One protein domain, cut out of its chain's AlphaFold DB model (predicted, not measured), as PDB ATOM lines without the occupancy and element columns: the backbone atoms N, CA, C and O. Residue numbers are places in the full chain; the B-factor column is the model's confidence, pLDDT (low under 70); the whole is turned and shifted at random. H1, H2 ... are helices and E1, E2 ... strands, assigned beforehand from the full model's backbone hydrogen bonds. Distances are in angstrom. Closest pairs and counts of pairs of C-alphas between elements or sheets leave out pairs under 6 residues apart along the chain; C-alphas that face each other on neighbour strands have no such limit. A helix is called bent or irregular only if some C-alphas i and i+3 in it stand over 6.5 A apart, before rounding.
ATOM      1  N   ARG A   3      14.039 -15.440  17.918       38.66
ATOM      2  CA  ARG A   3      14.036 -16.702  17.141       38.66
ATOM      3  C   ARG A   3      14.255 -17.963  17.987       38.66
ATOM      4  O   ARG A   3      13.785 -19.023  17.599       38.66
ATOM      5  N   GLY A   4      14.914 -17.848  19.143       41.00
ATOM      6  CA  GLY A   4      15.230 -19.000  19.998       41.00
ATOM      7  C   GLY A   4      14.014 -19.603  20.705       41.00
ATOM      8  O   GLY A   4      13.913 -20.817  20.804       41.00
ATOM      9  N   ARG A   5      13.051 -18.776  21.142       43.06
ATOM     10  CA  ARG A   5      11.853 -19.260  21.848       43.06
ATOM     11  C   ARG A   5      10.904 -20.024  20.919       43.06
ATOM     12  O   ARG A   5      10.484 -21.112  21.272       43.06
ATOM     13  N   ARG A   6      10.638 -19.521  19.706       44.62
ATOM     14  CA  ARG A   6       9.737 -20.188  18.739       44.62
ATOM     15  C   ARG A   6      10.199 -21.587  18.316       44.62
ATOM     16  O   ARG A   6       9.355 -22.450  18.131       44.62
ATOM     17  N   ALA A   7      11.506 -21.817  18.185       49.59
ATOM     18  CA  ALA A   7      12.036 -23.128  17.796       49.59
ATOM     19  C   ALA A   7      11.892 -24.186  18.905       49.59
ATOM     20  O   ALA A   7      11.713 -25.362  18.607       49.59
ATOM     21  N   ILE A   8      11.932 -23.769  20.176       54.66
ATOM     22  CA  ILE A   8      11.782 -24.669  21.329       54.66
ATOM     23  C   ILE A   8      10.364 -25.241  21.370       54.66
ATOM     24  O   ILE A   8      10.200 -26.433  21.585       54.66
ATOM     25  N   TYR A   9       9.354 -24.412  21.108       58.59
ATOM     26  CA  TYR A   9       7.943 -24.785  21.225       58.59
ATOM     27  C   TYR A   9       7.413 -25.704  20.109       58.59
ATOM     28  O   TYR A   9       6.368 -26.316  20.292       58.59
ATOM     29  N   ASN A  10       8.139 -25.847  18.995       69.69
ATOM     30  CA  ASN A  10       7.717 -26.657  17.843       69.69
ATOM     31  C   ASN A  10       8.586 -27.908  17.623       69.69
ATOM     32  O   ASN A  10       8.538 -28.504  16.548       69.69
ATOM     33  N   ALA A  11       9.410 -28.301  18.598       84.31
ATOM     34  CA  ALA A  11      10.207 -29.516  18.469       84.31
ATOM     35  C   ALA A  11       9.281 -30.740  18.385       84.31
ATOM     36  O   ALA A  11       8.473 -30.960  19.284       84.31
ATOM     37  N   GLU A  12       9.391 -31.536  17.321       90.12
ATOM     38  CA  GLU A  12       8.587 -32.750  17.163       90.12
ATOM     39  C   GLU A  12       8.938 -33.761  18.269       90.12
ATOM     40  O   GLU A  12      10.133 -34.009  18.484       90.12
ATOM     41  N   PRO A  13       7.954 -34.358  18.966       92.44
ATOM     42  CA  PRO A  13       8.213 -35.390  19.963       92.44
ATOM     43  C   PRO A  13       9.128 -36.501  19.435       92.44
ATOM     44  O   PRO A  13       8.988 -36.960  18.306       92.44
ATOM     45  N   HIS A  14      10.072 -36.934  20.273       93.50
ATOM     46  CA  HIS A  14      11.060 -37.984  19.970       93.50
ATOM     47  C   HIS A  14      12.097 -37.637  18.886       93.50
ATOM     48  O   HIS A  14      12.993 -38.439  18.621       93.50
ATOM     49  N   SER A  15      12.055 -36.438  18.300       92.88
ATOM     50  CA  SER A  15      13.125 -35.973  17.415       92.88
ATOM     51  C   SER A  15      14.437 -35.731  18.185       92.88
ATOM     52  O   SER A  15      14.420 -35.459  19.393       92.88
ATOM     53  N   PRO A  16      15.603 -35.752  17.512       92.81
ATOM     54  CA  PRO A  16      16.876 -35.438  18.159       92.81
ATOM     55  C   PRO A  16      16.879 -34.066  18.851       92.81
ATOM     56  O   PRO A  16      17.362 -33.938  19.975       92.81
ATOM     57  N   ILE A  17      16.289 -33.044  18.219       89.50
ATOM     58  CA  ILE A  17      16.201 -31.694  18.794       89.50
ATOM     59  C   ILE A  17      15.292 -31.653  20.027       89.50
ATOM     60  O   ILE A  17      15.605 -30.966  20.999       89.50
ATOM     61  N   TRP A  18      14.209 -32.433  20.030       91.50
ATOM     62  CA  TRP A  18      13.345 -32.575  21.195       91.50
ATOM     63  C   TRP A  18      14.110 -33.161  22.374       91.50
ATOM     64  O   TRP A  18      14.085 -32.589  23.461       91.50
ATOM     65  N   PHE A  19      14.891 -34.217  22.152       91.81
ATOM     66  CA  PHE A  19      15.725 -34.803  23.199       91.81
ATOM     67  C   PHE A  19      16.791 -33.844  23.734       91.81
ATOM     68  O   PHE A  19      17.008 -33.812  24.942       91.81
ATOM     69  N   VAL A  20      17.399 -33.011  22.884       90.88
ATOM     70  CA  VAL A  20      18.330 -31.959  23.336       90.88
ATOM     71  C   VAL A  20      17.647 -30.988  24.304       90.88
ATOM     72  O   VAL A  20      18.256 -30.563  25.287       90.88
ATOM     73  N   ILE A  21      16.386 -30.632  24.048       87.00
ATOM     74  CA  ILE A  21      15.604 -29.754  24.926       87.00
ATOM     75  C   ILE A  21      15.227 -30.493  26.216       87.00
ATOM     76  O   ILE A  21      15.463 -29.983  27.312       87.00
ATOM     77  N   VAL A  22      14.684 -31.706  26.103       87.75
ATOM     78  CA  VAL A  22      14.234 -32.502  27.253       87.75
ATOM     79  C   VAL A  22      15.385 -32.875  28.177       87.75
ATOM     80  O   VAL A  22      15.215 -32.823  29.388       87.75
ATOM     81  N   ASP A  23      16.575 -33.165  27.664       90.06
ATOM     82  CA  ASP A  23      17.731 -33.468  28.512       90.06
ATOM     83  C   ASP A  23      18.166 -32.280  29.373       90.06
ATOM     84  O   ASP A  23      18.680 -32.475  30.475       90.06
ATOM     85  N   ARG A  24      17.938 -31.051  28.899       86.19
ATOM     86  CA  ARG A  24      18.238 -29.830  29.657       86.19
ATOM     87  C   ARG A  24      17.188 -29.533  30.721       86.19
ATOM     88  O   ARG A  24      17.539 -29.017  31.775       86.19
ATOM     89  N   LEU A  25      15.921 -29.832  30.440       83.12
ATOM     90  CA  LEU A  25      14.789 -29.436  31.286       83.12
ATOM     91  C   LEU A  25      14.340 -30.552  32.239       83.12
ATOM     92  O   LEU A  25      13.953 -30.284  33.370       83.12
ATOM     93  N   ALA A  26      14.421 -31.807  31.799       85.75
ATOM     94  CA  ALA A  26      13.931 -32.980  32.510       85.75
ATOM     95  C   ALA A  26      14.698 -34.260  32.110       85.75
ATOM     96  O   ALA A  26      14.115 -35.234  31.635       85.75
ATOM     97  N   ARG A  27      16.019 -34.300  32.345       89.69
ATOM     98  CA  ARG A  27      16.907 -35.421  31.959       89.69
ATOM     99  C   ARG A  27      16.378 -36.816  32.303       89.69
ATOM    100  O   ARG A  27      16.440 -37.711  31.467       89.69
ATOM    101  N   ARG A  28      15.853 -37.017  33.519       90.19
ATOM    102  CA  ARG A  28      15.307 -38.324  33.940       90.19
ATOM    103  C   ARG A  28      14.120 -38.749  33.078       90.19
ATOM    104  O   ARG A  28      14.022 -39.910  32.703       90.19
ATOM    105  N   PHE A  29      13.261 -37.799  32.716       90.31
ATOM    106  CA  PHE A  29      12.153 -38.054  31.803       90.31
ATOM    107  C   PHE A  29      12.667 -38.379  30.395       90.31
ATOM    108  O   PHE A  29      12.237 -39.364  29.807       90.31
ATOM    109  N   GLY A  30      13.663 -37.642  29.894       91.56
ATOM    110  CA  GLY A  30      14.313 -37.953  28.615       91.56
ATOM    111  C   GLY A  30      14.943 -39.350  28.570       91.56
ATOM    112  O   GLY A  30      14.881 -40.021  27.543       91.56
ATOM    113  N   GLN A  31      15.528 -39.820  29.674       93.88
ATOM    114  CA  GLN A  31      16.056 -41.186  29.790       93.88
ATOM    115  C   GLN A  31      14.941 -42.235  29.786       93.88
ATOM    116  O   GLN A  31      15.051 -43.222  29.063       93.88
ATOM    117  N   GLN A  32      13.862 -42.002  30.537       93.50
ATOM    118  CA  GLN A  32      12.702 -42.891  30.557       93.50
ATOM    119  C   GLN A  32      12.088 -43.038  29.161       93.50
ATOM    120  O   GLN A  32      11.856 -44.154  28.713       93.50
ATOM    121  N   VAL A  33      11.891 -41.924  28.449       93.62
ATOM    122  CA  VAL A  33      11.335 -41.948  27.091       93.62
ATOM    123  C   VAL A  33      12.249 -42.735  26.154       93.62
ATOM    124  O   VAL A  33      11.765 -43.606  25.444       93.62
ATOM    125  N   ARG A  34      13.573 -42.510  26.182       95.50
ATOM    126  CA  ARG A  34      14.513 -43.299  25.361       95.50
ATOM    127  C   ARG A  34      14.437 -44.792  25.650       95.50
ATOM    128  O   ARG A  34      14.469 -45.575  24.710       95.50
ATOM    129  N   PHE A  35      14.341 -45.173  26.921       94.50
ATOM    130  CA  PHE A  35      14.196 -46.573  27.304       94.50
ATOM    131  C   PHE A  35      12.919 -47.177  26.707       94.50
ATOM    132  O   PHE A  35      12.984 -48.218  26.067       94.50
ATOM    133  N   THR A  36      11.780 -46.487  26.811       92.81
ATOM    134  CA  THR A  36      10.525 -46.941  26.195       92.81
ATOM    135  C   THR A  36      10.638 -47.050  24.672       92.81
ATOM    136  O   THR A  36      10.247 -48.068  24.113       92.81
ATOM    137  N   LEU A  37      11.238 -46.063  23.994       94.19
ATOM    138  CA  LEU A  37      11.477 -46.122  22.543       94.19
ATOM    139  C   LEU A  37      12.333 -47.329  22.139       94.19
ATOM    140  O   LEU A  37      12.092 -47.929  21.095       94.19
ATOM    141  N   GLN A  38      13.333 -47.674  22.953       94.31
ATOM    142  CA  GLN A  38      14.179 -48.847  22.735       94.31
ATOM    143  C   GLN A  38      13.409 -50.154  22.940       94.31
ATOM    144  O   GLN A  38      13.574 -51.067  22.139       94.31
ATOM    145  N   CYS A  39      12.563 -50.241  23.972       92.88
ATOM    146  CA  CYS A  39      11.729 -51.416  24.228       92.88
ATOM    147  C   CYS A  39      10.699 -51.657  23.118       92.88
ATOM    148  O   CYS A  39      10.536 -52.793  22.686       92.88
ATOM    149  N   GLU A  40      10.045 -50.600  22.635       92.56
ATOM    150  CA  GLU A  40       9.026 -50.693  21.580       92.56
ATOM    151  C   GLU A  40       9.625 -50.742  20.163       92.56
ATOM    152  O   GLU A  40       8.933 -51.056  19.197       92.56
ATOM    153  N   GLY A  41      10.902 -50.377  20.001       92.06
ATOM    154  CA  GLY A  41      11.567 -50.302  18.696       92.06
ATOM    155  C   GLY A  41      10.967 -49.260  17.742       92.06
ATOM    156  O   GLY A  41      11.160 -49.350  16.531       92.06
ATOM    157  N   SER A  42      10.220 -48.280  18.261       90.06
ATOM    158  CA  SER A  42       9.440 -47.336  17.459       90.06
ATOM    159  C   SER A  42       9.446 -45.933  18.055       90.06
ATOM    160  O   SER A  42       9.248 -45.742  19.250       90.06
ATOM    161  N   HIS A  43       9.606 -44.925  17.192       89.38
ATOM    162  CA  HIS A  43       9.427 -43.512  17.546       89.38
ATOM    163  C   HIS A  43       7.965 -43.049  17.481       89.38
ATOM    164  O   HIS A  43       7.637 -41.951  17.944       89.38
ATOM    165  N   SER A  44       7.070 -43.884  16.961       91.12
ATOM    166  CA  SER A  44       5.655 -43.577  16.736       91.12
ATOM    167  C   SER A  44       4.771 -44.100  17.866       91.12
ATOM    168  O   SER A  44       3.737 -44.708  17.617       91.12
ATOM    169  N   ILE A  45       5.185 -43.855  19.110       92.88
ATOM    170  CA  ILE A  45       4.485 -44.298  20.322       92.88
ATOM    171  C   ILE A  45       4.080 -43.113  21.200       92.88
ATOM    172  O   ILE A  45       4.595 -42.003  21.050       92.88
ATOM    173  N   CYS A  46       3.176 -43.336  22.145       93.50
ATOM    174  CA  CYS A  46       2.850 -42.374  23.186       93.50
ATOM    175  C   CYS A  46       4.063 -42.145  24.100       93.50
ATOM    176  O   CYS A  46       4.579 -43.078  24.710       93.50
ATOM    177  N   THR A  47       4.467 -40.887  24.279       93.00
ATOM    178  CA  THR A  47       5.600 -40.476  25.123       93.00
ATOM    179  C   THR A  47       5.423 -40.862  26.598       93.00
ATOM    180  O   THR A  47       6.399 -40.947  27.338       93.00
ATOM    181  N   ILE A  48       4.183 -41.059  27.060       91.56
ATOM    182  CA  ILE A  48       3.882 -41.317  28.475       91.56
ATOM    183  C   ILE A  48       3.765 -42.810  28.788       91.56
ATOM    184  O   ILE A  48       4.254 -43.232  29.833       91.56
ATOM    185  N   CYS A  49       3.115 -43.592  27.922       91.69
ATOM    186  CA  CYS A  49       2.787 -44.994  28.205       91.69
ATOM    187  C   CYS A  49       3.258 -45.999  27.146       91.69
ATOM    188  O   CYS A  49       3.096 -47.191  27.369       91.69
ATOM    189  N   GLY A  50       3.794 -45.549  26.008       90.44
ATOM    190  CA  GLY A  50       4.214 -46.422  24.904       90.44
ATOM    191  C   GLY A  50       3.098 -46.900  23.965       90.44
ATOM    192  O   GLY A  50       3.390 -47.467  22.924       90.44
ATOM    193  N   ASP A  51       1.830 -46.613  24.270       91.38
ATOM    194  CA  ASP A  51       0.677 -47.028  23.453       91.38
ATOM    195  C   ASP A  51       0.555 -46.260  22.118       91.38
ATOM    196  O   ASP A  51       1.219 -45.241  21.906       91.38
ATOM    197  N   GLN A  52      -0.344 -46.695  21.232       89.50
ATOM    198  CA  GLN A  52      -0.590 -46.074  19.932       89.50
ATOM    199  C   GLN A  52      -1.017 -44.598  20.087       89.50
ATOM    200  O   GLN A  52      -2.041 -44.290  20.712       89.50
ATOM    201  N   PRO A  53      -0.268 -43.646  19.507       92.06
ATOM    202  CA  PRO A  53      -0.576 -42.235  19.635       92.06
ATOM    203  C   PRO A  53      -1.698 -41.814  18.687       92.06
ATOM    204  O   PRO A  53      -1.867 -42.362  17.598       92.06
ATOM    205  N   ILE A  54      -2.423 -40.773  19.089       89.94
ATOM    206  CA  ILE A  54      -3.424 -40.094  18.258       89.94
ATOM    207  C   ILE A  54      -2.897 -38.792  17.650       89.94
ATOM    208  O   ILE A  54      -3.551 -38.203  16.790       89.94
ATOM    209  N   GLY A  55      -1.737 -38.318  18.108       89.25
ATOM    210  CA  GLY A  55      -1.084 -37.143  17.552       89.25
ATOM    211  C   GLY A  55      -0.059 -36.508  18.479       89.25
ATOM    212  O   GLY A  55       0.202 -36.987  19.587       89.25
ATOM    213  N   ASP A  56       0.478 -35.393  17.993       91.62
ATOM    214  CA  ASP A  56       1.479 -34.581  18.672       91.62
ATOM    215  C   ASP A  56       0.838 -33.312  19.222       91.62
ATOM    216  O   ASP A  56       0.032 -32.658  18.553       91.62
ATOM    217  N   PHE A  57       1.199 -32.971  20.452       87.38
ATOM    218  CA  PHE A  57       0.606 -31.890  21.219       87.38
ATOM    219  C   PHE A  57       1.698 -31.015  21.819       87.38
ATOM    220  O   PHE A  57       2.629 -31.503  22.454       87.38
ATOM    221  N   GLN A  58       1.565 -29.711  21.643       86.06
ATOM    222  CA  GLN A  58       2.363 -28.690  22.291       86.06
ATOM    223  C   GLN A  58       1.752 -28.336  23.650       86.06
ATOM    224  O   GLN A  58       0.531 -28.230  23.783       86.06
ATOM    225  N   ILE A  59       2.601 -28.092  24.646       80.19
ATOM    226  CA  ILE A  59       2.180 -27.578  25.955       80.19
ATOM    227  C   ILE A  59       2.199 -26.040  25.893       80.19
ATOM    228  O   ILE A  59       3.249 -25.443  25.648       80.19
ATOM    229  N   VAL A  60       1.038 -25.396  26.059       71.44
ATOM    230  CA  VAL A  60       0.865 -23.936  25.860       71.44
ATOM    231  C   VAL A  60       1.164 -23.134  27.112       71.44
ATOM    232  O   VAL A  60       1.825 -22.103  27.041       71.44
ATOM    233  N   GLU A  61       0.713 -23.618  28.260       61.00
ATOM    234  CA  GLU A  61       0.918 -22.956  29.538       61.00
ATOM    235  C   GLU A  61       1.098 -24.019  30.616       61.00
ATOM    236  O   GLU A  61       0.207 -24.820  30.905       61.00
ATOM    237  N   ALA A  62       2.290 -24.031  31.210       50.88
ATOM    238  CA  ALA A  62       2.619 -24.854  32.360       50.88
ATOM    239  C   ALA A  62       2.033 -24.206  33.621       50.88
ATOM    240  O   ALA A  62       2.779 -23.755  34.486       50.88
ATOM    241  N   VAL A  63       0.705 -24.100  33.733       43.25
ATOM    242  CA  VAL A  63       0.114 -23.560  34.973       43.25
ATOM    243  C   VAL A  63       0.388 -24.498  36.152       43.25
ATOM    244  O   VAL A  63       0.410 -24.040  37.290       43.25
ATOM    245  N   THR A  64       0.721 -25.775  35.921       43.12
ATOM    246  CA  THR A  64       0.945 -26.692  37.049       43.12
ATOM    247  C   THR A  64       1.816 -27.916  36.792       43.12
ATOM    248  O   THR A  64       1.972 -28.710  37.722       43.12
ATOM    249  N   THR A  65       2.396 -28.128  35.603       44.25
ATOM    250  CA  THR A  65       3.059 -29.414  35.336       44.25
ATOM    251  C   THR A  65       4.585 -29.373  35.267       44.25
ATOM    252  O   THR A  65       5.169 -28.646  34.463       44.25
ATOM    253  N   PRO A  66       5.288 -30.184  36.086       46.22
ATOM    254  CA  PRO A  66       6.705 -29.969  36.392       46.22
ATOM    255  C   PRO A  66       7.662 -30.516  35.327       46.22
ATOM    256  O   PRO A  66       8.859 -30.621  35.578       46.22
ATOM    257  N   ARG A  67       7.163 -30.954  34.163       55.44
ATOM    258  CA  ARG A  67       8.005 -31.667  33.188       55.44
ATOM    259  C   ARG A  67       8.734 -30.736  32.225       55.44
ATOM    260  O   ARG A  67       9.726 -31.165  31.653       55.44
ATOM    261  N   GLY A  68       8.289 -29.486  32.063       61.84
ATOM    262  CA  GLY A  68       9.007 -28.449  31.308       61.84
ATOM    263  C   GLY A  68       9.322 -28.787  29.844       61.84
ATOM    264  O   GLY A  68      10.095 -28.073  29.220       61.84
ATOM    265  N   VAL A  69       8.773 -29.869  29.286       75.19
ATOM    266  CA  VAL A  69       9.051 -30.304  27.911       75.19
ATOM    267  C   VAL A  69       8.177 -29.536  26.914       75.19
ATOM    268  O   VAL A  69       7.072 -29.132  27.271       75.19
ATOM    269  N   PRO A  70       8.640 -29.305  25.674       79.81
ATOM    270  CA  PRO A  70       7.935 -28.424  24.738       79.81
ATOM    271  C   PRO A  70       6.681 -29.049  24.111       79.81
ATOM    272  O   PRO A  70       5.720 -28.349  23.796       79.81
ATOM    273  N   SER A  71       6.693 -30.366  23.922       88.38
ATOM    274  CA  SER A  71       5.656 -31.115  23.211       88.38
ATOM    275  C   SER A  71       5.661 -32.586  23.633       88.38
ATOM    276  O   SER A  71       6.652 -33.084  24.177       88.38
ATOM    277  N   LEU A  72       4.557 -33.285  23.382       90.75
ATOM    278  CA  LEU A  72       4.347 -34.698  23.685       90.75
ATOM    279  C   LEU A  72       3.569 -35.376  22.551       90.75
ATOM    280  O   LEU A  72       2.623 -34.801  22.017       90.75
ATOM    281  N   ARG A  73       3.918 -36.625  22.240       92.56
ATOM    282  CA  ARG A  73       3.117 -37.518  21.394       92.56
ATOM    283  C   ARG A  73       2.225 -38.341  22.311       92.56
ATOM    284  O   ARG A  73       2.735 -39.012  23.203       92.56
ATOM    285  N   LEU A  74       0.904 -38.254  22.176       92.38
ATOM    286  CA  LEU A  74      -0.023 -38.804  23.175       92.38
ATOM    287  C   LEU A  74      -1.057 -39.733  22.546       92.38
ATOM    288  O   LEU A  74      -1.568 -39.458  21.462       92.38
ATOM    289  N   CYS A  75      -1.399 -40.809  23.257       90.94
ATOM    290  CA  CYS A  75      -2.622 -41.576  23.026       90.94
ATOM    291  C   CYS A  75      -3.832 -40.867  23.660       90.94
ATOM    292  O   CYS A  75      -3.681 -39.942  24.466       90.94
ATOM    293  N   THR A  76      -5.043 -41.323  23.337       86.56
ATOM    294  CA  THR A  76      -6.295 -40.746  23.857       86.56
ATOM    295  C   THR A  76      -6.334 -40.709  25.384       86.56
ATOM    296  O   THR A  76      -6.670 -39.679  25.963       86.56
ATOM    297  N   ALA A  77      -5.961 -41.807  26.047       86.88
ATOM    298  CA  ALA A  77      -6.034 -41.911  27.502       86.88
ATOM    299  C   ALA A  77      -5.069 -40.938  28.195       86.88
ATOM    300  O   ALA A  77      -5.460 -40.221  29.117       86.88
ATOM    301  N   CYS A  78      -3.826 -40.861  27.711       90.25
ATOM    302  CA  CYS A  78      -2.832 -39.950  28.269       90.25
ATOM    303  C   CYS A  78      -3.213 -38.489  28.032       90.25
ATOM    304  O   CYS A  78      -3.054 -37.678  28.937       90.25
ATOM    305  N   LEU A  79      -3.755 -38.158  26.857       87.12
ATOM    306  CA  LEU A  79      -4.266 -36.820  26.579       87.12
ATOM    307  C   LEU A  79      -5.365 -36.414  27.572       87.12
ATOM    308  O   LEU A  79      -5.265 -35.349  28.173       87.12
ATOM    309  N   ILE A  80      -6.377 -37.266  27.769       83.62
ATOM    310  CA  ILE A  80      -7.482 -36.998  28.703       83.62
ATOM    311  C   ILE A  80      -6.945 -36.810  30.123       83.62
ATOM    312  O   ILE A  80      -7.342 -35.870  30.804       83.62
ATOM    313  N   ALA A  81      -6.023 -37.670  30.564       83.12
ATOM    314  CA  ALA A  81      -5.421 -37.554  31.888       83.12
ATOM    315  C   ALA A  81      -4.708 -36.203  32.074       83.12
ATOM    316  O   ALA A  81      -4.933 -35.534  33.076       83.12
ATOM    317  N   ARG A  82      -3.917 -35.758  31.085       82.25
ATOM    318  CA  ARG A  82      -3.214 -34.464  31.164       82.25
ATOM    319  C   ARG A  82      -4.177 -33.273  31.145       82.25
ATOM    320  O   ARG A  82      -3.976 -32.326  31.898       82.25
ATOM    321  N   GLU A  83      -5.235 -33.328  30.334       79.19
ATOM    322  CA  GLU A  83      -6.290 -32.302  30.332       79.19
ATOM    323  C   GLU A  83      -7.019 -32.246  31.692       79.19
ATOM    324  O   GLU A  83      -7.288 -31.159  32.205       79.19
ATOM    325  N   CYS A  84      -7.284 -33.398  32.324       76.88
ATOM    326  CA  CYS A  84      -7.849 -33.480  33.677       76.88
ATOM    327  C   CYS A  84      -6.899 -32.948  34.764       76.88
ATOM    328  O   CYS A  84      -7.371 -32.351  35.732       76.88
ATOM    329  N   ASP A  85      -5.584 -33.112  34.589       73.38
ATOM    330  CA  ASP A  85      -4.542 -32.540  35.459       73.38
ATOM    331  C   ASP A  85      -4.394 -31.010  35.292       73.38
ATOM    332  O   ASP A  85      -3.603 -30.371  35.993       73.38
ATOM    333  N   GLY A  86      -5.159 -30.405  34.376       71.81
ATOM    334  CA  GLY A  86      -5.171 -28.967  34.124       71.81
ATOM    335  C   GLY A  86      -4.104 -28.492  33.139       71.81
ATOM    336  O   GLY A  86      -3.822 -27.296  33.091       71.81
ATOM    337  N   GLU A  87      -3.496 -29.386  32.350       75.56
ATOM    338  CA  GLU A  87      -2.607 -28.961  31.268       75.56
ATOM    339  C   GLU A  87      -3.377 -28.441  30.058       75.56
ATOM    340  O   GLU A  87      -4.295 -29.089  29.551       75.56
ATOM    341  N   MET A  88      -2.926 -27.305  29.523       76.69
ATOM    342  CA  MET A  88      -3.387 -26.817  28.228       76.69
ATOM    343  C   MET A  88      -2.501 -27.369  27.105       76.69
ATOM    344  O   MET A  88      -1.363 -26.931  26.914       76.69
ATOM    345  N   LEU A  89      -3.057 -28.318  26.350       82.00
ATOM    346  CA  LEU A  89      -2.414 -28.976  25.216       82.00
ATOM    347  C   LEU A  89      -3.036 -28.509  23.894       82.00
ATOM    348  O   LEU A  89      -4.249 -28.615  23.702       82.00
ATOM    349  N   LEU A  90      -2.208 -28.033  22.962       82.75
ATOM    350  CA  LEU A  90      -2.626 -27.713  21.596       82.75
ATOM    351  C   LEU A  90      -2.058 -28.731  20.612       82.75
ATOM    352  O   LEU A  90      -0.862 -28.994  20.645       82.75
ATOM    353  N   PRO A  91      -2.864 -29.302  19.708       85.69
ATOM    354  CA  PRO A  91      -2.329 -30.234  18.731       85.69
ATOM    355  C   PRO A  91      -1.427 -29.504  17.728       85.69
ATOM    356  O   PRO A  91      -1.779 -28.434  17.232       85.69
ATOM    357  N   MET A  92      -0.286 -30.100  17.390       82.00
ATOM    358  CA  MET A  92       0.701 -29.497  16.485       82.00
ATOM    359  C   MET A  92       0.283 -29.583  15.008       82.00
ATOM    360  O   MET A  92       0.677 -28.732  14.218       82.00
ATOM    361  N   ASN A  93      -0.552 -30.567  14.651       69.94
ATOM    362  CA  ASN A  93      -0.970 -30.839  13.268       69.94
ATOM    363  C   ASN A  93      -2.495 -30.798  13.048       69.94
ATOM    364  O   ASN A  93      -2.978 -31.263  12.015       69.94
ATOM    365  N   THR A  94      -3.299 -30.284  13.986       56.72
ATOM    366  CA  THR A  94      -4.751 -30.208  13.738       56.72
ATOM    367  C   THR A  94      -5.116 -29.028  12.864       56.72
ATOM    368  O   THR A  94      -4.706 -27.897  13.124       56.72
ATOM    369  N   LYS A  95      -6.006 -29.285  11.904       44.34
ATOM    370  CA  LYS A  95      -6.761 -28.231  11.236       44.34
ATOM    371  C   LYS A  95      -7.510 -27.362  12.278       44.34
ATOM    372  O   LYS A  95      -8.003 -27.904  13.278       44.34
ATOM    373  N   PRO A  96      -7.554 -26.030  12.094       47.03
ATOM    374  CA  PRO A  96      -7.958 -25.052  13.114       47.03
ATOM    375  C   PRO A  96      -9.378 -25.255  13.671       47.03
ATOM    376  O   PRO A  96      -9.631 -24.943  14.837       47.03
ATOM    377  N   GLU A  97     -10.289 -25.840  12.895       48.22
ATOM    378  CA  GLU A  97     -11.664 -26.149  13.300       48.22
ATOM    379  C   GLU A  97     -11.744 -27.114  14.496       48.22
ATOM    380  O   GLU A  97     -12.634 -26.998  15.341       48.22
ATOM    381  N   ASN A  98     -10.766 -28.010  14.634       52.53
ATOM    382  CA  ASN A  98     -10.715 -28.979  15.729       52.53
ATOM    383  C   ASN A  98     -10.029 -28.414  16.980       52.53
ATOM    384  O   ASN A  98     -10.294 -28.879  18.092       52.53
ATOM    385  N   ALA A  99      -9.180 -27.394  16.823       49.91
ATOM    386  CA  ALA A  99      -8.521 -26.716  17.936       49.91
ATOM    387  C   ALA A  99      -9.519 -25.858  18.734       49.91
ATOM    388  O   ALA A  99      -9.579 -25.964  19.959       49.91
ATOM    389  N   ALA A 100     -10.376 -25.087  18.055       48.88
ATOM    390  CA  ALA A 100     -11.376 -24.230  18.702       48.88
ATOM    391  C   ALA A 100     -12.397 -25.030  19.536       48.88
ATOM    392  O   ALA A 100     -12.681 -24.692  20.688       48.88
ATOM    393  N   ALA A 101     -12.897 -26.146  18.994       54.81
ATOM    394  CA  ALA A 101     -13.836 -27.025  19.694       54.81
ATOM    395  C   ALA A 101     -13.230 -27.659  20.960       54.81
ATOM    396  O   ALA A 101     -13.948 -27.946  21.922       54.81
ATOM    397  N   ARG A 102     -11.909 -27.871  20.976       52.28
ATOM    398  CA  ARG A 102     -11.183 -28.431  22.121       52.28
ATOM    399  C   ARG A 102     -10.841 -27.384  23.168       52.28
ATOM    400  O   ARG A 102     -11.090 -27.649  24.338       52.28
ATOM    401  N   VAL A 103     -10.405 -26.186  22.773       52.97
ATOM    402  CA  VAL A 103     -10.253 -25.045  23.700       52.97
ATOM    403  C   VAL A 103     -11.579 -24.769  24.417       52.97
ATOM    404  O   VAL A 103     -11.607 -24.622  25.637       52.97
ATOM    405  N   ALA A 104     -12.706 -24.825  23.700       55.31
ATOM    406  CA  ALA A 104     -14.037 -24.676  24.290       55.31
ATOM    407  C   ALA A 104     -14.421 -25.813  25.261       55.31
ATOM    408  O   ALA A 104     -15.245 -25.606  26.154       55.31
ATOM    409  N   ARG A 105     -13.858 -27.018  25.099       55.78
ATOM    410  CA  ARG A 105     -14.058 -28.159  26.010       55.78
ATOM    411  C   ARG A 105     -13.142 -28.071  27.234       55.78
ATOM    412  O   ARG A 105     -13.624 -28.249  28.347       55.78
ATOM    413  N   ALA A 106     -11.872 -27.720  27.041       55.16
ATOM    414  CA  ALA A 106     -10.901 -27.494  28.111       55.16
ATOM    415  C   ALA A 106     -11.313 -26.319  29.013       55.16
ATOM    416  O   ALA A 106     -11.234 -26.427  30.236       55.16
ATOM    417  N   GLY A 107     -11.854 -25.240  28.435       58.22
ATOM    418  CA  GLY A 107     -12.448 -24.137  29.193       58.22
ATOM    419  C   GLY A 107     -13.623 -24.590  30.066       58.22
ATOM    420  O   GLY A 107     -13.710 -24.201  31.228       58.22
ATOM    421  N   ARG A 108     -14.483 -25.490  29.562       56.00
ATOM    422  CA  ARG A 108     -15.570 -26.093  30.355       56.00
ATOM    423  C   ARG A 108     -15.050 -27.023  31.450       56.00
ATOM    424  O   ARG A 108     -15.554 -26.953  32.563       56.00
ATOM    425  N   ALA A 109     -14.055 -27.864  31.171       54.84
ATOM    426  CA  ALA A 109     -13.459 -28.755  32.169       54.84
ATOM    427  C   ALA A 109     -12.769 -27.964  33.294       54.84
ATOM    428  O   ALA A 109     -13.005 -28.237  34.470       54.84
ATOM    429  N   SER A 110     -12.010 -26.925  32.934       58.72
ATOM    430  CA  SER A 110     -11.362 -26.003  33.877       58.72
ATOM    431  C   SER A 110     -12.391 -25.245  34.712       58.72
ATOM    432  O   SER A 110     -12.252 -25.158  35.929       58.72
ATOM    433  N   PHE A 111     -13.470 -24.766  34.088       55.75
ATOM    434  CA  PHE A 111     -14.583 -24.139  34.795       55.75
ATOM    435  C   PHE A 111     -15.272 -25.109  35.760       55.75
ATOM    436  O   PHE A 111     -15.517 -24.745  36.901       55.75
ATOM    437  N   VAL A 112     -15.537 -26.357  35.357       58.47
ATOM    438  CA  VAL A 112     -16.157 -27.373  36.225       58.47
ATOM    439  C   VAL A 112     -15.237 -27.751  37.388       58.47
ATOM    440  O   VAL A 112     -15.709 -27.869  38.517       58.47
ATOM    441  N   ALA A 113     -13.936 -27.920  37.152       60.72
ATOM    442  CA  ALA A 113     -12.961 -28.210  38.203       60.72
ATOM    443  C   ALA A 113     -12.829 -27.040  39.193       60.72
ATOM    444  O   ALA A 113     -12.870 -27.248  40.408       60.72
ATOM    445  N   LEU A 114     -12.749 -25.805  38.686       60.25
ATOM    446  CA  LEU A 114     -12.736 -24.585  39.492       60.25
ATOM    447  C   LEU A 114     -14.043 -24.430  40.287       60.25
ATOM    448  O   LEU A 114     -14.010 -24.162  41.484       60.25
ATOM    449  N   TRP A 115     -15.192 -24.660  39.651       62.44
ATOM    450  CA  TRP A 115     -16.509 -24.574  40.277       62.44
ATOM    451  C   TRP A 115     -16.667 -25.604  41.397       62.44
ATOM    452  O   TRP A 115     -17.062 -25.240  42.501       62.44
ATOM    453  N   LYS A 116     -16.262 -26.862  41.174       65.88
ATOM    454  CA  LYS A 116     -16.225 -27.885  42.232       65.88
ATOM    455  C   LYS A 116     -15.322 -27.464  43.393       65.88
ATOM    456  O   LYS A 116     -15.651 -27.720  44.540       65.88
ATOM    457  N   ARG A 117     -14.202 -26.795  43.119       64.12
ATOM    458  CA  ARG A 117     -13.268 -26.335  44.157       64.12
ATOM    459  C   ARG A 117     -13.787 -25.143  44.969       64.12
ATOM    460  O   ARG A 117     -13.438 -25.040  46.141       64.12
ATOM    461  N   ILE A 118     -14.564 -24.247  44.356       67.94
ATOM    462  CA  ILE A 118     -15.102 -23.039  45.005       67.94
ATOM    463  C   ILE A 118     -16.434 -23.324  45.712       67.94
ATOM    464  O   ILE A 118     -16.659 -22.808  46.802       67.94
ATOM    465  N   TYR A 119     -17.308 -24.133  45.107       63.62
ATOM    466  CA  TYR A 119     -18.714 -24.227  45.510       63.62
ATOM    467  C   TYR A 119     -19.137 -25.575  46.100       63.62
ATOM    468  O   TYR A 119     -20.209 -25.630  46.703       63.62
ATOM    469  N   LEU A 120     -18.348 -26.656  45.982       67.50
ATOM    470  CA  LEU A 120     -18.629 -27.854  46.783       67.50
ATOM    471  C   LEU A 120     -17.987 -27.729  48.174       67.50
ATOM    472  O   LEU A 120     -16.786 -27.467  48.270       67.50
TER     473      LEU A 120
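Overview. This is residues 3 to 120 of the 123 residues of an uncharacterized protein of Sphingopyxis sp. H038 (UniProt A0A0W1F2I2). A small twisted sheet of three strands makes the middle, with helix H3 over one face; the bent helix H2, folded back on itself, is set off at one end, and the long helix H4 passes edge strand E3 at the other, residues 114 to 120 sticking out. The printed part has 118 residues, with elements in the order H1 H2 E1 E2 H3 E3 H4 and an antiparallel sheet E2 E1 E3. It is mostly helix and compact, with a radius of gyration of the C-alphas of 15.0 A and spans of 46 by 33 by 26 A.

Along the chain. H1, residues 3 to 9, begins at C-alpha 3 (14.036, -16.702, 17.141). H2, residues 16 to 40, was assigned as one helix by its hydrogen bonds but is bent: C-alphas 25 and 28 are 9.3 A apart. Its arms are H2a, residues 16 to 25, and H2b, residues 28 to 40, 18.6 A. E1 is residues 55 to 61, 18.7 A; E2 71 to 74; H3 76 to 84; E3 88 to 91. H4, residues 96 to 119, 34.1 A, ends at C-alpha 119 (-18.714, -24.227, 45.510).

Arrangement. E1 and E2 form a hairpin, with N 57 and O 72 at 2.8 A; E1 and E3 have N 58 and O 90 at 2.7 A. E2, H3 and E3 form a split strand-helix-strand unit, E1 between the two strands, with a right-handed crossover. H3 is only just over E1, with 3 C-alphas, at a height over the sheet of 8.8 A. H4 only grazes the sheet, its Ala 99 and Leu 90 closest, C-alphas 7.0 A apart. H2a and H2b touch, opposite ways, at Val 22 and Gly 30, closest C-alphas 5.6 A apart. Every O i to N i+4 pair is within hydrogen-bond range in H2b and H3, 5 of 6 in H2a, 19 of 20 in H4 and 1 of 3 in H1, where 1 of 4 O i to N i+3 pairs is.

Size, cuts and confidence. The farthest C-alphas, Gly 41 and Tyr 119, are 48.1 A apart. The printed part has no cut; the link H2 to E1 is long. The pLDDT is under 70 in residues 3 to 10, 61 to 68 and 93 to 120.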